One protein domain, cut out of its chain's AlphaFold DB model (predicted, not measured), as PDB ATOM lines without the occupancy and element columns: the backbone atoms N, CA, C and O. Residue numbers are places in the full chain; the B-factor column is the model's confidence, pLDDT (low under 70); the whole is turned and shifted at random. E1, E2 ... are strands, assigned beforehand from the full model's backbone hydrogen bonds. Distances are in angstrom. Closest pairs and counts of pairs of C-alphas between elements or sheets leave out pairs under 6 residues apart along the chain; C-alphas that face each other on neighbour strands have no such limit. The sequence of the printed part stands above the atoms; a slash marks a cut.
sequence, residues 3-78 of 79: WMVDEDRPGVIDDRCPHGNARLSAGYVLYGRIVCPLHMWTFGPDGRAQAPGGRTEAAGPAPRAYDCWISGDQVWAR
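Overview. This is residues 3 to 78 of the 79 residues of the protein "Rieske (2Fe-2S) domain-containing protein" of Gluconacetobacter sp. SXCC-1 (UniProt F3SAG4). With little regular structure, this is an elongated row of three small strand hairpins and much loop: E5-E6 makes one end, E1-E2 comes next, then E3-E4, and loops from residues 36 to 66 make the other end. The printed part has 76 residues, no named helix and strands E1 to E6 in chain order, in three antiparallel pairs. The class is all strand, with 24 residues in named elements; the whole is compact, radius of gyration of the C-alphas 12.2 A, spanning 38 by 21 by 21 A.

Arrangement. E1, residues 3 to 6, and E2, residues 9 to 12, form an antiparallel hairpin at 149 degrees, with N 5 and O 9 2.8 A apart. E3, residues 28 to 30, and E4, residues 33 to 35, form another, with N 30 and O 33 2.8 A apart. E5, residues 67 to 71, and E6, residues 74 to 78, form the third, with N 76 and O 69 2.8 A apart. The closest C-alphas of E2 and E5, Pro 10 and Trp 69, are 6.5 A apart.

Along the chain. E1 begins at C-alpha 3 (-25.525, -34.075, 47.226). E5 is 13.2 A long; E6, 13.5 A, ends at C-alpha 78 (-18.507, -22.848, 39.808).

Size, cuts and confidence. The printed part has no cut. Links E2 to E3 and E4 to E5 are long. Residues 55 to 60 have pLDDT under 70.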
ATOM      1  N   TRP A   3     -25.206 -33.319  46.009       98.25
ATOM      2  CA  TRP A   3     -25.525 -34.075  47.226       98.25
ATOM      3  C   TRP A   3     -24.726 -33.558  48.424       98.25
ATOM      4  O   TRP A   3     -23.773 -32.803  48.252       98.25
ATOM      5  N   MET A   4     -25.095 -34.003  49.625       97.31
ATOM      6  CA  MET A   4     -24.314 -33.777  50.843       97.31
ATOM      7  C   MET A   4     -23.397 -34.974  51.098       97.31
ATOM      8  O   MET A   4     -23.862 -36.111  51.196       97.31
ATOM      9  N   VAL A   5     -22.090 -34.724  51.166       97.62
ATOM     10  CA  VAL A   5     -21.068 -35.727  51.500       97.62
ATOM     11  C   VAL A   5     -21.108 -36.034  53.002       97.62
ATOM     12  O   VAL A   5     -21.008 -37.194  53.394       97.62
ATOM     13  N   ASP A   6     -21.275 -34.987  53.810       95.31
ATOM     14  CA  ASP A   6     -21.531 -34.956  55.259       95.31
ATOM     15  C   ASP A   6     -22.336 -33.673  55.591       95.31
ATOM     16  O   ASP A   6     -22.830 -33.040  54.660       95.31
ATOM     17  N   GLU A   7     -22.522 -33.314  56.870       91.81
ATOM     18  CA  GLU A   7     -23.437 -32.234  57.306       91.81
ATOM     19  C   GLU A   7     -23.198 -30.882  56.611       91.81
ATOM     20  O   GLU A   7     -24.164 -30.261  56.172       91.81
ATOM     21  N   ASP A   8     -21.938 -30.472  56.418       94.31
ATOM     22  CA  ASP A   8     -21.581 -29.137  55.903       94.31
ATOM     23  C   ASP A   8     -20.745 -29.180  54.615       94.31
ATOM     24  O   ASP A   8     -20.183 -28.172  54.175       94.31
ATOM     25  N   ARG A   9     -20.650 -30.351  53.976       96.69
ATOM     26  CA  ARG A   9     -19.844 -30.529  52.764       96.69
ATOM     27  C   ARG A   9     -20.691 -30.975  51.576       96.69
ATOM     28  O   ARG A   9     -20.995 -32.167  51.462       96.69
ATOM     29  N   PRO A  10     -21.031 -30.069  50.642       98.06
ATOM     30  CA  PRO A  10     -21.665 -30.464  49.396       98.06
ATOM     31  C   PRO A  10     -20.662 -31.152  48.458       98.06
ATOM     32  O   PRO A  10     -19.451 -30.941  48.525       98.06
ATOM     33  N   GLY A  11     -21.190 -31.974  47.558       98.31
ATOM     34  CA  GLY A  11     -20.497 -32.506  46.395       98.31
ATOM     35  C   GLY A  11     -21.259 -32.138  45.129       98.31
ATOM     36  O   GLY A  11     -22.493 -32.191  45.100       98.31
ATOM     37  N   VAL A  12     -20.531 -31.769  44.074       98.44
ATOM     38  CA  VAL A  12     -21.110 -31.477  42.760       98.44
ATOM     39  C   VAL A  12     -20.255 -32.123  41.678       98.44
ATOM     40  O   VAL A  12     -19.080 -31.794  41.526       98.44
ATOM     41  N   ILE A  13     -20.860 -33.038  40.917       98.00
ATOM     42  CA  ILE A  13     -20.227 -33.706  39.768       98.00
ATOM     43  C   ILE A  13     -21.162 -33.725  38.554       98.00
ATOM     44  O   ILE A  13     -22.363 -33.490  38.702       98.00
ATOM     45  N   ASP A  14     -20.662 -34.049  37.361       97.69
ATOM     46  CA  ASP A  14     -21.513 -34.323  36.192       97.69
ATOM     47  C   ASP A  14     -22.602 -35.360  36.509       97.69
ATOM     48  O   ASP A  14     -22.350 -36.383  37.136       97.69
ATOM     49  N   ASP A  15     -23.830 -35.155  36.021       97.94
ATOM     50  CA  ASP A  15     -24.927 -36.120  36.213       97.94
ATOM     51  C   ASP A  15     -24.869 -37.317  35.242       97.94
ATOM     52  O   ASP A  15     -25.892 -37.888  34.860       97.94
ATOM     53  N   ARG A  16     -23.672 -37.688  34.783       97.38
ATOM     54  CA  ARG A  16     -23.470 -38.791  33.844       97.38
ATOM     55  C   ARG A  16     -22.376 -39.707  34.337       97.38
ATOM     56  O   ARG A  16     -21.243 -39.293  34.539       97.38
ATOM     57  N   CYS A  17     -22.740 -40.975  34.518       95.69
ATOM     58  CA  CYS A  17     -21.792 -42.016  34.853       95.69
ATOM     59  C   CYS A  17     -20.843 -42.191  33.665       95.69
ATOM     60  O   CYS A  17     -21.290 -42.591  32.592       95.69
ATOM     61  N   PRO A  18     -19.546 -41.957  33.835       93.25
ATOM     62  CA  PRO A  18     -18.610 -41.997  32.720       93.25
ATOM     63  C   PRO A  18     -18.329 -43.428  32.210       93.25
ATOM     64  O   PRO A  18     -17.764 -43.597  31.138       93.25
ATOM     65  N   HIS A  19     -18.764 -44.460  32.942       91.75
ATOM     66  CA  HIS A  19     -18.709 -45.861  32.513       91.75
ATOM     67  C   HIS A  19     -19.840 -46.226  31.531       91.75
ATOM     68  O   HIS A  19     -19.577 -46.763  30.463       91.75
ATOM     69  N   GLY A  20     -21.102 -45.950  31.888       92.75
ATOM     70  CA  GLY A  20     -22.284 -46.419  31.138       92.75
ATOM     71  C   GLY A  20     -23.331 -45.343  30.837       92.75
ATOM     72  O   GLY A  20     -24.473 -45.664  30.529       92.75
ATOM     73  N   ASN A  21     -22.981 -44.066  31.000       95.25
ATOM     74  CA  ASN A  21     -23.807 -42.875  30.752       95.25
ATOM     75  C   ASN A  21     -25.136 -42.776  31.541       95.25
ATOM     76  O   ASN A  21     -25.992 -41.924  31.262       95.25
ATOM     77  N   ALA A  22     -25.317 -43.623  32.559       97.38
ATOM     78  CA  ALA A  22     -26.451 -43.559  33.478       97.38
ATOM     79  C   ALA A  22     -26.527 -42.191  34.180       97.38
ATOM     80  O   ALA A  22     -25.497 -41.561  34.430       97.38
ATOM     81  N   ARG A  23     -27.738 -41.742  34.530       98.31
ATOM     82  CA  ARG A  23     -27.916 -40.565  35.397       98.31
ATOM     83  C   ARG A  23     -27.467 -40.922  36.808       98.31
ATOM     84  O   ARG A  23     -28.040 -41.827  37.411       98.31
ATOM     85  N   LEU A  24     -26.457 -40.234  37.329       98.25
ATOM     86  CA  LEU A  24     -25.957 -40.493  38.683       98.25
ATOM     87  C   LEU A  24     -26.975 -40.069  39.752       98.25
ATOM     88  O   LEU A  24     -27.082 -40.714  40.787       98.25
ATOM     89  N   SER A  25     -27.776 -39.046  39.462       98.38
ATOM     90  CA  SER A  25     -28.905 -38.570  40.269       98.38
ATOM     91  C   SER A  25     -30.030 -39.590  40.451       98.38
ATOM     92  O   SER A  25     -30.820 -39.448  41.375       98.38
ATOM     93  N   ALA A  26     -30.094 -40.627  39.612       98.56
ATOM     94  CA  ALA A  26     -31.020 -41.747  39.788       98.56
ATOM     95  C   ALA A  26     -30.459 -42.857  40.704       98.56
ATOM     96  O   ALA A  26     -31.093 -43.895  40.873       98.56
ATOM     97  N   GLY A  27     -29.248 -42.669  41.237       98.00
ATOM     98  CA  GLY A  27     -28.606 -43.544  42.210       98.00
ATOM     99  C   GLY A  27     -28.913 -43.157  43.656       98.00
ATOM    100  O   GLY A  27     -29.971 -42.615  43.964       98.00
ATOM    101  N   TYR A  28     -27.967 -43.433  44.553       98.31
ATOM    102  CA  TYR A  28     -28.080 -43.098  45.976       98.31
ATOM    103  C   TYR A  28     -26.724 -42.729  46.582       98.31
ATOM    104  O   TYR A  28     -25.678 -43.026  46.008       98.31
ATOM    105  N   VAL A  29     -26.734 -42.077  47.746       97.88
ATOM    106  CA  VAL A  29     -25.518 -41.754  48.506       97.88
ATOM    107  C   VAL A  29     -25.204 -42.905  49.462       97.88
ATOM    108  O   VAL A  29     -26.074 -43.343  50.211       97.88
ATOM    109  N   LEU A  30     -23.959 -43.373  49.470       96.25
ATOM    110  CA  LEU A  30     -23.442 -44.342  50.432       96.25
ATOM    111  C   LEU A  30     -22.061 -43.884  50.909       96.25
ATOM    112  O   LEU A  30     -21.155 -43.697  50.100       96.25
ATOM    113  N   TYR A  31     -21.906 -43.681  52.220       95.06
ATOM    114  CA  TYR A  31     -20.663 -43.188  52.837       95.06
ATOM    115  C   TYR A  31     -20.122 -41.902  52.176       95.06
ATOM    116  O   TYR A  31     -18.938 -41.800  51.858       95.06
ATOM    117  N   GLY A  32     -21.011 -40.940  51.899       97.12
ATOM    118  CA  GLY A  32     -20.674 -39.660  51.259       97.12
ATOM    119  C   GLY A  32     -20.347 -39.746  49.761       97.12
ATOM    120  O   GLY A  32     -19.998 -38.741  49.142       97.12
ATOM    121  N   ARG A  33     -20.466 -40.929  49.151       97.12
ATOM    122  CA  ARG A  33     -20.174 -41.178  47.733       97.12
ATOM    123  C   ARG A  33     -21.456 -41.489  46.978       97.12
ATOM    124  O   ARG A  33     -22.348 -42.143  47.509       97.12
ATOM    125  N   ILE A  34     -21.532 -41.078  45.721       97.94
ATOM    126  CA  ILE A  34     -22.656 -41.419  44.848       97.94
ATOM    127  C   ILE A  34     -22.476 -42.815  44.292       97.94
ATOM    128  O   ILE A  34     -21.464 -43.082  43.653       97.94
ATOM    129  N   VAL A  35     -23.472 -43.674  44.461       97.25
ATOM    130  CA  VAL A  35     -23.541 -45.005  43.862       97.25
ATOM    131  C   VAL A  35     -24.348 -44.934  42.571       97.25
ATOM    132  O   VAL A  35     -25.525 -44.581  42.577       97.25
ATOM    133  N   CYS A  36     -23.722 -45.285  41.449       97.31
ATOM    134  CA  CYS A  36     -24.385 -45.365  40.149       97.31
ATOM    135  C   CYS A  36     -25.466 -46.461  40.145       97.31
ATOM    136  O   CYS A  36     -25.170 -47.595  40.535       97.31
ATOM    137  N   PRO A  37     -26.679 -46.183  39.629       98.12
ATOM    138  CA  PRO A  37     -27.786 -47.141  39.656       98.12
ATOM    139  C   PRO A  37     -27.603 -48.331  38.704       98.12
ATOM    140  O   PRO A  37     -28.318 -49.318  38.826       98.12
ATOM    141  N   LEU A  38     -26.678 -48.243  37.741       95.94
ATOM    142  CA  LEU A  38     -26.518 -49.264  36.704       95.94
ATOM    143  C   LEU A  38     -25.544 -50.374  37.122       95.94
ATOM    144  O   LEU A  38     -25.910 -51.540  37.178       95.94
ATOM    145  N   HIS A  39     -24.298 -50.006  37.430       93.88
ATOM    146  CA  HIS A  39     -23.215 -50.962  37.708       93.88
ATOM    147  C   HIS A  39     -22.583 -50.763  39.090       93.88
ATOM    148  O   HIS A  39     -21.500 -51.282  39.343       93.88
ATOM    149  N   MET A  40     -23.217 -49.976  39.968       94.56
ATOM    150  CA  MET A  40     -22.804 -49.778  41.367       94.56
ATOM    151  C   MET A  40     -21.396 -49.189  41.567       94.56
ATOM    152  O   MET A  40     -20.822 -49.285  42.649       94.56
ATOM    153  N   TRP A  41     -20.836 -48.545  40.542       94.31
ATOM    154  CA  TRP A  41     -19.633 -47.725  40.696       94.31
ATOM    155  C   TRP A  41     -19.907 -46.576  41.663       94.31
ATOM    156  O   TRP A  41     -20.981 -45.974  41.595       94.31
ATOM    157  N   THR A  42     -18.941 -46.256  42.525       95.12
ATOM    158  CA  THR A  42     -19.069 -45.143  43.472       95.12
ATOM    159  C   THR A  42     -18.177 -43.968  43.102       95.12
ATOM    160  O   THR A  42     -17.023 -44.161  42.719       95.12
ATOM    161  N   PHE A  43     -18.681 -42.748  43.257       95.19
ATOM    162  CA  PHE A  43     -17.985 -41.512  42.900       95.19
ATOM    163  C   PHE A  43     -17.906 -40.582  44.109       95.19
ATOM    164  O   PHE A  43     -18.912 -40.331  44.776       95.19
ATOM    165  N   GLY A  44     -16.700 -40.109  44.417       95.56
ATOM    166  CA  GLY A  44     -16.476 -39.101  45.452       95.56
ATOM    167  C   GLY A  44     -16.787 -37.679  44.969       95.56
ATOM    168  O   GLY A  44     -16.961 -37.465  43.767       95.56
ATOM    169  N   PRO A  45     -16.808 -36.693  45.884       96.56
ATOM    170  CA  PRO A  45     -16.970 -35.277  45.531       96.56
ATOM    171  C   PRO A  45     -15.809 -34.729  44.688       96.56
ATOM    172  O   PRO A  45     -15.965 -33.718  44.020       96.56
ATOM    173  N   ASP A  46     -14.667 -35.417  44.683       94.38
ATOM    174  CA  ASP A  46     -13.493 -35.148  43.848       94.38
ATOM    175  C   ASP A  46     -13.549 -35.847  42.474       94.38
ATOM    176  O   ASP A  46     -12.572 -35.833  41.727       94.38
ATOM    177  N   GLY A  47     -14.663 -36.512  42.147       92.69
ATOM    178  CA  GLY A  47     -14.833 -37.288  40.917       92.69
ATOM    179  C   GLY A  47     -14.128 -38.650  40.929       92.69
ATOM    180  O   GLY A  47     -14.292 -39.423  39.983       92.69
ATOM    181  N   ARG A  48     -13.382 -39.012  41.987       91.44
ATOM    182  CA  ARG A  48     -12.679 -40.305  42.028       91.44
ATOM    183  C   ARG A  48     -13.671 -41.457  42.040       91.44
ATOM    184  O   ARG A  48     -14.501 -41.560  42.947       91.44
ATOM    185  N   ALA A  49     -13.530 -42.345  41.064       91.44
ATOM    186  CA  ALA A  49     -14.348 -43.532  40.901       91.44
ATOM    187  C   ALA A  49     -13.788 -44.736  41.678       91.44
ATOM    188  O   ALA A  49     -12.577 -44.889  41.828       91.44
ATOM    189  N   GLN A  50     -14.675 -45.619  42.131       90.88
ATOM    190  CA  GLN A  50     -14.334 -46.938  42.655       90.88
ATOM    191  C   GLN A  50     -15.308 -47.964  42.076       90.88
ATOM    192  O   GLN A  50     -16.526 -47.791  42.183       90.88
ATOM    193  N   ALA A  51     -14.779 -49.031  41.477       89.94
ATOM    194  CA  ALA A  51     -15.603 -50.120  40.978       89.94
ATOM    195  C   ALA A  51     -16.054 -51.037  42.134       89.94
ATOM    196  O   ALA A  51     -15.378 -51.123  43.170       89.94
ATOM    197  N   PRO A  52     -17.175 -51.763  41.971       88.25
ATOM    198  CA  PRO A  52     -17.588 -52.786  42.923       88.25
ATOM    199  C   PRO A  52     -16.460 -53.782  43.232       88.25
ATOM    200  O   PRO A  52     -15.697 -54.180  42.351       88.25
ATOM    201  N   GLY A  53     -16.353 -54.192  44.497       84.62
ATOM    202  CA  GLY A  53     -15.291 -55.098  44.953       84.62
ATOM    203  C   GLY A  53     -13.931 -54.427  45.175       84.62
ATOM    204  O   GLY A  53     -12.927 -55.123  45.284       84.62
ATOM    205  N   GLY A  54     -13.879 -53.092  45.232       71.69
ATOM    206  CA  GLY A  54     -12.673 -52.348  45.612       71.69
ATOM    207  C   GLY A  54     -11.598 -52.290  44.529       71.69
ATOM    208  O   GLY A  54     -10.493 -51.820  44.795       71.69
ATOM    209  N   ARG A  55     -11.907 -52.736  43.305       69.69
ATOM    210  CA  ARG A  55     -11.012 -52.562  42.163       69.69
ATOM    211  C   ARG A  55     -10.958 -51.080  41.805       69.69
ATOM    212  O   ARG A  55     -11.950 -50.485  41.387       69.69
ATOM    213  N   THR A  56      -9.787 -50.483  41.973       62.47
ATOM    214  CA  THR A  56      -9.487 -49.194  41.355       62.47
ATOM    215  C   THR A  56      -9.121 -49.496  39.914       62.47
ATOM    216  O   THR A  56      -7.993 -49.896  39.633       62.47
ATOM    217  N   GLU A  57     -10.085 -49.390  39.001       59.72
ATOM    218  CA  GLU A  57      -9.759 -49.473  37.582       59.72
ATOM    219  C   GLU A  57      -8.886 -48.263  37.252       59.72
ATOM    220  O   GLU A  57      -9.321 -47.110  37.331       59.72
ATOM    221  N   ALA A  58      -7.600 -48.540  37.025       50.72
ATOM    222  CA  ALA A  58      -6.597 -47.545  36.701       50.72
ATOM    223  C   ALA A  58      -7.101 -46.748  35.491       50.72
ATOM    224  O   ALA A  58      -7.271 -47.306  34.413       50.72
ATOM    225  N   ALA A  59      -7.388 -45.462  35.695       50.16
ATOM    226  CA  ALA A  59      -7.928 -44.554  34.682       50.16
ATOM    227  C   ALA A  59      -9.363 -44.843  34.193       50.16
ATOM    228  O   ALA A  59      -9.683 -44.591  33.031       50.16
ATOM    229  N   GLY A  60     -10.266 -45.295  35.071       62.69
ATOM    230  CA  GLY A  60     -11.698 -45.153  34.791       62.69
ATOM    231  C   GLY A  60     -12.033 -43.679  34.497       62.69
ATOM    232  O   GLY A  60     -11.508 -42.796  35.185       62.69
ATOM    233  N   PRO A  61     -12.863 -43.375  33.485       72.06
ATOM    234  CA  PRO A  61     -13.255 -41.998  33.227       72.06
ATOM    235  C   PRO A  61     -13.952 -41.456  34.489       72.06
ATOM    236  O   PRO A  61     -14.692 -42.180  35.156       72.06
ATOM    237  N   ALA A  62     -13.637 -40.223  34.878       86.81
ATOM    238  CA  ALA A  62     -14.172 -39.570  36.072       86.81
ATOM    239  C   ALA A  62     -15.189 -38.507  35.639       86.81
ATOM    240  O   ALA A  62     -14.910 -37.778  34.683       86.81
ATOM    241  N   PRO A  63     -16.358 -38.396  36.297       93.69
ATOM    242  CA  PRO A  63     -17.224 -37.250  36.060       93.69
ATOM    243  C   PRO A  63     -16.485 -35.981  36.500       93.69
ATOM    244  O   PRO A  63     -15.729 -36.015  37.477       93.69
ATOM    245  N   ARG A  64     -16.693 -34.855  35.807       96.06
ATOM    246  CA  ARG A  64     -16.119 -33.578  36.238       96.06
ATOM    247  C   ARG A  64     -16.654 -33.245  37.625       96.06
ATOM    248  O   ARG A  64     -17.865 -33.267  37.823       96.06
ATOM    249  N   ALA A  65     -15.757 -32.939  38.555       97.12
ATOM    250  CA  ALA A  65     -16.094 -32.333  39.834       97.12
ATOM    251  C   ALA A  65     -16.046 -30.806  39.725       97.12
ATOM    252  O   ALA A  65     -15.262 -30.255  38.948       97.12
ATOM    253  N   TYR A  66     -16.887 -30.136  40.503       98.19
ATOM    254  CA  TYR A  66     -17.006 -28.685  40.516       98.19
ATOM    255  C   TYR A  66     -16.668 -28.132  41.900       98.19
ATOM    256  O   TYR A  66     -17.087 -28.697  42.914       98.19
ATOM    257  N   ASP A  67     -15.968 -26.995  41.937       98.19
ATOM    258  CA  ASP A  67     -15.828 -26.214  43.167       98.19
ATOM    259  C   ASP A  67     -17.228 -25.828  43.644       98.19
ATOM    260  O   ASP A  67     -17.987 -25.197  42.900       98.19
ATOM    261  N   CYS A  68     -17.574 -26.197  44.873       98.25
ATOM    262  CA  CYS A  68     -18.880 -25.927  45.455       98.25
ATOM    263  C   CYS A  68     -18.770 -25.546  46.932       98.25
ATOM    264  O   CYS A  68     -17.807 -25.899  47.611       98.25
ATOM    265  N   TRP A  69     -19.741 -24.771  47.413       97.88
ATOM    266  CA  TRP A  69     -19.784 -24.278  48.788       97.88
ATOM    267  C   TRP A  69     -21.221 -23.995  49.231       97.88
ATOM    268  O   TRP A  69     -22.126 -23.884  48.403       97.88
ATOM    269  N   ILE A  70     -21.424 -23.867  50.542       98.12
ATOM    270  CA  ILE A  70     -22.691 -23.429  51.139       98.12
ATOM    271  C   ILE A  70     -22.604 -21.930  51.433       98.12
ATOM    272  O   ILE A  70     -21.590 -21.443  51.933       98.12
ATOM    273  N   SER A  71     -23.664 -21.191  51.119       97.62
ATOM    274  CA  SER A  71     -23.833 -19.792  51.513       97.62
ATOM    275  C   SER A  71     -25.296 -19.557  51.871       97.62
ATOM    276  O   SER A  71     -26.151 -19.546  50.986       97.62
ATOM    277  N   GLY A  72     -25.583 -19.368  53.162       95.75
ATOM    278  CA  GLY A  72     -26.958 -19.350  53.668       95.75
ATOM    279  C   GLY A  72     -27.596 -20.738  53.583       95.75
ATOM    280  O   GLY A  72     -26.990 -21.721  53.995       95.75
ATOM    281  N   ASP A  73     -28.802 -20.815  53.025       95.25
ATOM    282  CA  ASP A  73     -29.568 -22.047  52.795       95.25
ATOM    283  C   ASP A  73     -29.348 -22.647  51.392       95.25
ATOM    284  O   ASP A  73     -30.086 -23.532  50.958       95.25
ATOM    285  N   GLN A  74     -28.330 -22.171  50.666       96.81
ATOM    286  CA  GLN A  74     -28.076 -22.536  49.273       96.81
ATOM    287  C   GLN A  74     -26.709 -23.193  49.074       96.81
ATOM    288  O   GLN A  74     -25.702 -22.774  49.650       96.81
ATOM    289  N   VAL A  75     -26.675 -24.177  48.171       97.56
ATOM    290  CA  VAL A  75     -25.442 -24.748  47.611       97.56
ATOM    291  C   VAL A  75     -25.109 -24.035  46.302       97.56
ATOM    292  O   VAL A  75     -25.936 -23.962  45.393       97.56
ATOM    293  N   TRP A  76     -23.873 -23.559  46.194       98.06
ATOM    294  CA  TRP A  76     -23.316 -22.892  45.021       98.06
ATOM    295  C   TRP A  76     -22.264 -23.772  44.352       98.06
ATOM    296  O   TRP A  76     -21.573 -24.531  45.030       98.06
ATOM    297  N   ALA A  77     -22.116 -23.654  43.031       97.88
ATOM    298  CA  ALA A  77     -21.069 -24.328  42.268       97.88
ATOM    299  C   ALA A  77     -20.496 -23.414  41.178       97.88
ATOM    300  O   ALA A  77     -21.226 -22.637  40.562       97.88
ATOM    301  N   ARG A  78     -19.193 -23.528  40.915       97.94
ATOM    302  CA  ARG A  78     -18.507 -22.848  39.808       97.94
ATOM    303  C   ARG A  78     -18.402 -23.796  38.613       97.94
ATOM    304  O   ARG A  78     -17.696 -24.794  38.716       97.94
TER     305      ARG A  78